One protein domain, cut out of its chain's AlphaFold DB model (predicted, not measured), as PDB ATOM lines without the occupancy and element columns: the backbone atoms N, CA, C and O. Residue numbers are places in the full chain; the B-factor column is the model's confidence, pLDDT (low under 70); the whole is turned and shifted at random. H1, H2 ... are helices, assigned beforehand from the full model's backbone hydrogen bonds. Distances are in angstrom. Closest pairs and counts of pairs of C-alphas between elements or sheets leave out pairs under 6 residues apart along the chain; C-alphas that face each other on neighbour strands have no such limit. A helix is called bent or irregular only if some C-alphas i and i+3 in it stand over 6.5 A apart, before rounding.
ATOM      1  N   ASP A 111     -21.432  49.782  -7.572       86.81
ATOM      2  CA  ASP A 111     -20.917  48.699  -6.742       86.81
ATOM      3  C   ASP A 111     -19.541  48.183  -7.200       86.81
ATOM      4  O   ASP A 111     -18.603  48.121  -6.401       86.81
ATOM      5  N   VAL A 112     -19.400  47.855  -8.487       89.19
ATOM      6  CA  VAL A 112     -18.138  47.353  -9.053       89.19
ATOM      7  C   VAL A 112     -17.110  48.473  -9.249       89.19
ATOM      8  O   VAL A 112     -15.913  48.229  -9.114       89.19
ATOM      9  N   ARG A 113     -17.554  49.715  -9.484       92.25
ATOM     10  CA  ARG A 113     -16.673  50.896  -9.504       92.25
ATOM     11  C   ARG A 113     -16.031  51.118  -8.140       92.25
ATOM     12  O   ARG A 113     -14.815  51.232  -8.048       92.25
ATOM     13  N   CYS A 114     -16.828  51.088  -7.074       91.81
ATOM     14  CA  CYS A 114     -16.324  51.172  -5.709       91.81
ATOM     15  C   CYS A 114     -15.392  50.010  -5.366       91.81
ATOM     16  O   CYS A 114     -14.389  50.220  -4.692       91.81
ATOM     17  N   TYR A 115     -15.689  48.804  -5.852       92.75
ATOM     18  CA  TYR A 115     -14.801  47.658  -5.698       92.75
ATOM     19  C   TYR A 115     -13.438  47.893  -6.370       92.75
ATOM     20  O   TYR A 115     -12.412  47.732  -5.715       92.75
ATOM     21  N   ALA A 116     -13.417  48.358  -7.621       93.19
ATOM     22  CA  ALA A 116     -12.180  48.697  -8.323       93.19
ATOM     23  C   ALA A 116     -11.403  49.813  -7.607       93.19
ATOM     24  O   ALA A 116     -10.227  49.653  -7.313       93.19
ATOM     25  N   THR A 117     -12.056  50.927  -7.260       91.88
ATOM     26  CA  THR A 117     -11.397  52.074  -6.609       91.88
ATOM     27  C   THR A 117     -10.904  51.763  -5.198       91.88
ATOM     28  O   THR A 117      -9.911  52.333  -4.754       91.88
ATOM     29  N   ARG A 118     -11.580  50.865  -4.471       92.69
ATOM     30  CA  ARG A 118     -11.178  50.470  -3.114       92.69
ATOM     31  C   ARG A 118      -9.852  49.721  -3.092       92.69
ATOM     32  O   ARG A 118      -9.135  49.810  -2.097       92.69
ATOM     33  N   TYR A 119      -9.557  48.970  -4.144       92.94
ATOM     34  CA  TYR A 119      -8.413  48.075  -4.204       92.94
ATOM     35  C   TYR A 119      -7.460  48.529  -5.311       92.94
ATOM     36  O   TYR A 119      -7.709  48.234  -6.481       92.94
ATOM     37  N   PRO A 120      -6.364  49.237  -4.966       91.62
ATOM     38  CA  PRO A 120      -5.420  49.753  -5.954       91.62
ATOM     39  C   PRO A 120      -4.856  48.680  -6.885       91.62
ATOM     40  O   PRO A 120      -4.617  48.954  -8.047       91.62
ATOM     41  N   ASP A 121      -4.709  47.434  -6.436       91.69
ATOM     42  CA  ASP A 121      -4.253  46.327  -7.281       91.69
ATOM     43  C   ASP A 121      -5.269  45.925  -8.367       91.69
ATOM     44  O   ASP A 121      -4.876  45.450  -9.430       91.69
ATOM     45  N   LEU A 122      -6.566  46.159  -8.145       93.00
ATOM     46  CA  LEU A 122      -7.598  45.974  -9.167       93.00
ATOM     47  C   LEU A 122      -7.651  47.174 -10.116       93.00
ATOM     48  O   LEU A 122      -7.784  46.999 -11.328       93.00
ATOM     49  N   LEU A 123      -7.519  48.388  -9.572       89.69
ATOM     50  CA  LEU A 123      -7.526  49.618 -10.361       89.69
ATOM     51  C   LEU A 123      -6.277  49.744 -11.240       89.69
ATOM     52  O   LEU A 123      -6.388  49.940 -12.444       89.69
ATOM     53  N   ASP A 124      -5.093  49.613 -10.659       85.25
ATOM     54  CA  ASP A 124      -3.805  49.799 -11.333       85.25
ATOM     55  C   ASP A 124      -3.331  48.523 -12.039       85.25
ATOM     56  O   ASP A 124      -2.490  48.580 -12.937       85.25
ATOM     57  N   GLY A 125      -3.880  47.365 -11.657       80.00
ATOM     58  CA  GLY A 125      -3.562  46.073 -12.251       80.00
ATOM     59  C   GLY A 125      -4.333  45.758 -13.534       80.00
ATOM     60  O   GLY A 125      -4.881  46.623 -14.220       80.00
ATOM     61  N   GLY A 126      -4.365  44.464 -13.867       78.81
ATOM     62  CA  GLY A 126      -4.842  43.952 -15.158       78.81
ATOM     63  C   GLY A 126      -6.331  44.157 -15.454       78.81
ATOM     64  O   GLY A 126      -6.747  43.897 -16.578       78.81
ATOM     65  N   TYR A 127      -7.123  44.625 -14.486       89.50
ATOM     66  CA  TYR A 127      -8.560  44.818 -14.669       89.50
ATOM     67  C   TYR A 127      -8.907  46.193 -15.228       89.50
ATOM     68  O   TYR A 127      -9.789  46.275 -16.073       89.50
ATOM     69  N   CYS A 128      -8.232  47.259 -14.793       90.50
ATOM     70  CA  CYS A 128      -8.565  48.636 -15.180       90.50
ATOM     71  C   CYS A 128      -7.391  49.436 -15.751       90.50
ATOM     72  O   CYS A 128      -7.591  50.518 -16.308       90.50
ATOM     73  N   GLY A 129      -6.156  48.938 -15.641       85.94
ATOM     74  CA  GLY A 129      -4.976  49.614 -16.181       85.94
ATOM     75  C   GLY A 129      -4.828  51.061 -15.694       85.94
ATOM     76  O   GLY A 129      -4.472  51.936 -16.479       85.94
ATOM     77  N   GLY A 130      -5.185  51.346 -14.445       84.88
ATOM     78  CA  GLY A 130      -5.090  52.655 -13.793       84.88
ATOM     79  C   GLY A 130      -6.203  53.652 -14.131       84.88
ATOM     80  O   GLY A 130      -6.097  54.818 -13.764       84.88
ATOM     81  N   SER A 131      -7.259  53.258 -14.856       88.50
ATOM     82  CA  SER A 131      -8.407  54.141 -15.116       88.50
ATOM     83  C   SER A 131      -9.727  53.383 -15.111       88.50
ATOM     84  O   SER A 131      -9.850  52.334 -15.740       88.50
ATOM     85  N   LEU A 132     -10.743  53.962 -14.465       87.81
ATOM     86  CA  LEU A 132     -12.092  53.396 -14.447       87.81
ATOM     87  C   LEU A 132     -12.685  53.254 -15.856       87.81
ATOM     88  O   LEU A 132     -13.380  52.284 -16.130       87.81
ATOM     89  N   ASP A 133     -12.334  54.143 -16.785       86.94
ATOM     90  CA  ASP A 133     -12.836  54.097 -18.166       86.94
ATOM     91  C   ASP A 133     -12.294  52.903 -18.971       86.94
ATOM     92  O   ASP A 133     -12.781  52.603 -20.062       86.94
ATOM     93  N   ARG A 134     -11.262  52.227 -18.452       88.06
ATOM     94  CA  ARG A 134     -10.621  51.066 -19.081       88.06
ATOM     95  C   ARG A 134     -10.892  49.762 -18.335       88.06
ATOM     96  O   ARG A 134     -10.310  48.744 -18.698       88.06
ATOM     97  N   CYS A 135     -11.754  49.783 -17.319       89.88
ATOM     98  CA  CYS A 135     -12.078  48.595 -16.548       89.88
ATOM     99  C   CYS A 135     -12.792  47.527 -17.378       89.88
ATOM    100  O   CYS A 135     -13.841  47.770 -17.980       89.88
ATOM    101  N   ASP A 136     -12.291  46.298 -17.295       90.00
ATOM    102  CA  ASP A 136     -13.071  45.105 -17.580       90.00
ATOM    103  C   ASP A 136     -14.006  44.829 -16.393       90.00
ATOM    104  O   ASP A 136     -13.711  44.084 -15.452       90.00
ATOM    105  N   TRP A 137     -15.170  45.480 -16.434       88.88
ATOM    106  CA  TRP A 137     -16.202  45.354 -15.405       88.88
ATOM    107  C   TRP A 137     -16.694  43.922 -15.217       88.88
ATOM    108  O   TRP A 137     -17.149  43.568 -14.129       88.88
ATOM    109  N   ARG A 138     -16.635  43.099 -16.269       85.81
ATOM    110  CA  ARG A 138     -17.024  41.696 -16.186       85.81
ATOM    111  C   ARG A 138     -15.972  40.924 -15.399       85.81
ATOM    112  O   ARG A 138     -16.334  40.263 -14.429       85.81
ATOM    113  N   ALA A 139     -14.700  41.066 -15.766       87.25
ATOM    114  CA  ALA A 139     -13.599  40.392 -15.090       87.25
ATOM    115  C   ALA A 139     -13.514  40.772 -13.602       87.25
ATOM    116  O   ALA A 139     -13.258  39.913 -12.766       87.25
ATOM    117  N   LEU A 140     -13.816  42.024 -13.234       89.69
ATOM    118  CA  LEU A 140     -13.897  42.437 -11.824       89.69
ATOM    119  C   LEU A 140     -15.003  41.722 -11.039       89.69
ATOM    120  O   LEU A 140     -14.815  41.387  -9.870       89.69
ATOM    121  N   ARG A 141     -16.169  41.502 -11.657       87.62
ATOM    122  CA  ARG A 141     -17.265  40.757 -11.017       87.62
ATOM    123  C   ARG A 141     -16.942  39.274 -10.905       87.62
ATOM    124  O   ARG A 141     -17.225  38.682  -9.871       87.62
ATOM    125  N   GLU A 142     -16.331  38.703 -11.938       84.25
ATOM    126  CA  GLU A 142     -15.853  37.319 -11.918       84.25
ATOM    127  C   GLU A 142     -14.777  37.130 -10.844       84.25
ATOM    128  O   GLU A 142     -14.864  36.192 -10.061       84.25
ATOM    129  N   HIS A 143     -13.832  38.066 -10.723       90.06
ATOM    130  CA  HIS A 143     -12.841  38.075  -9.648       90.06
ATOM    131  C   HIS A 143     -13.499  38.103  -8.268       90.06
ATOM    132  O   HIS A 143     -13.146  37.305  -7.404       90.06
ATOM    133  N   TRP A 144     -14.487  38.980  -8.051       89.00
ATOM    134  CA  TRP A 144     -15.218  39.005  -6.784       89.00
ATOM    135  C   TRP A 144     -15.869  37.655  -6.465       89.00
ATOM    136  O   TRP A 144     -15.690  37.141  -5.363       89.00
ATOM    137  N   ALA A 145     -16.586  37.089  -7.436       81.12
ATOM    138  CA  ALA A 145     -17.295  35.825  -7.283       81.12
ATOM    139  C   ALA A 145     -16.346  34.630  -7.070       81.12
ATOM    140  O   ALA A 145     -16.679  33.701  -6.337       81.12
ATOM    141  N   ALA A 146     -15.165  34.651  -7.691       82.56
ATOM    142  CA  ALA A 146     -14.203  33.555  -7.633       82.56
ATOM    143  C   ALA A 146     -13.293  33.605  -6.396       82.56
ATOM    144  O   ALA A 146     -13.076  32.572  -5.762       82.56
ATOM    145  N   SER A 147     -12.738  34.774  -6.064       83.38
ATOM    146  CA  SER A 147     -11.690  34.896  -5.040       83.38
ATOM    147  C   SER A 147     -11.804  36.130  -4.150       83.38
ATOM    148  O   SER A 147     -11.352  36.087  -3.009       83.38
ATOM    149  N   GLY A 148     -12.446  37.210  -4.601       86.12
ATOM    150  CA  GLY A 148     -12.467  38.476  -3.869       86.12
ATOM    151  C   GLY A 148     -13.014  38.364  -2.442       86.12
ATOM    152  O   GLY A 148     -12.435  38.949  -1.527       86.12
ATOM    153  N   GLU A 149     -14.082  37.592  -2.228       83.56
ATOM    154  CA  GLU A 149     -14.621  37.350  -0.879       83.56
ATOM    155  C   GLU A 149     -13.646  36.543  -0.005       83.56
ATOM    156  O   GLU A 149     -13.420  36.881   1.158       83.56
ATOM    157  N   GLN A 150     -13.001  35.523  -0.578       80.62
ATOM    158  CA  GLN A 150     -12.030  34.664   0.117       80.62
ATOM    159  C   GLN A 150     -10.752  35.424   0.493       80.62
ATOM    160  O   GLN A 150     -10.128  35.142   1.513       80.62
ATOM    161  N   GLU A 151     -10.392  36.429  -0.304       87.00
ATOM    162  CA  GLU A 151      -9.300  37.365  -0.037       87.00
ATOM    163  C   GLU A 151      -9.650  38.397   1.056       87.00
ATOM    164  O   GLU A 151      -8.833  39.259   1.381       87.00
ATOM    165  N   GLY A 152     -10.860  38.341   1.631       86.81
ATOM    166  CA  GLY A 152     -11.329  39.287   2.644       86.81
ATOM    167  C   GLY A 152     -11.624  40.675   2.079       86.81
ATOM    168  O   GLY A 152     -11.635  41.664   2.819       86.81
TER     169      GLY A 152
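AT A GLANCE: This is residues 111 to 152 of the 414 residues of the protein "Hypothetical protein" of Emiliania huxleyi (UniProt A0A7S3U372). The longest helix, H3, meets H1 crosswise with its first residues, 137 to 141, and from there runs away from H1; the short helix H2 follows H1 round a corner. A long loop, residues 125 to 136, makes the end of the domain opposite the far end of H3 and leads from H2 back to the start of H3. The printed part has 42 residues with three named helices, in the order H1, H2, H3, and no named strand; its class is all helix. The whole is compact, with a radius of gyration of the C-alphas of 9.1 A, and its C-alphas span 25 by 18 by 17 A along their three main axes.

IN THESE COORDINATES: Begin at C-alpha 111 at (-20.917, 48.699, -6.742), where H1 starts; it covers residues 111 to 118 and is 10.5 A from first to last C-alpha. After one residue, Tyr 119, look for H2 at residues 120 to 124, with C-alpha 120 at (-5.420, 49.753, -5.954); it is 5.6 A long. Pass the loop of residues 125 to 136 and you reach H3, residues 137 to 148, which measures 13.9 A and ends at C-alpha 148 at (-12.467, 38.476, -3.869). H3 is neither bent nor irregular, but only just: C-alphas 145 and 148 are 6.5 A apart.

HOW THE PARTS SIT: Start with H1, which touches both other helices. H1 and H2 only just touch, and only at the corner by their link, with 3 pairs of C-alphas within 8 A; the closest C-alphas are those of Ala 116 and Leu 123, 5.2 A apart. H1 and H3 touch, H3 with residues 137 to 141 alone, and the closest C-alphas are those of Val 112 and Trp 137, 6.9 A apart. The lines of H1 and H3 are about perpendicular, at 73 degrees. H2 and H3 are close but not clearly touching; look at the C-alphas of Leu 122 and Leu 140, their closest, 7.7 A apart. On the backbone of H1, H2 and H3, every O i to N i+4 pair is within hydrogen-bond range.

THE WHOLE: The two C-alphas farthest apart are those of Asp 133, in the loop, and Gln 150, after H3, at 26.7 A. From the first printed C-alpha, Asp 111, to the last, Gly 152, the distance is 16.4 A. The link from H1 to H2 is tight; the link from H2 to H3 is long, with 12 residues, and its C-alphas lie 6 to 12 A from the mean of the C-alphas. The printed part has no cut. Read the B-factor column for the model's confidence: the mean pLDDT of the printed part is 87.8, and no printed residue is under 70.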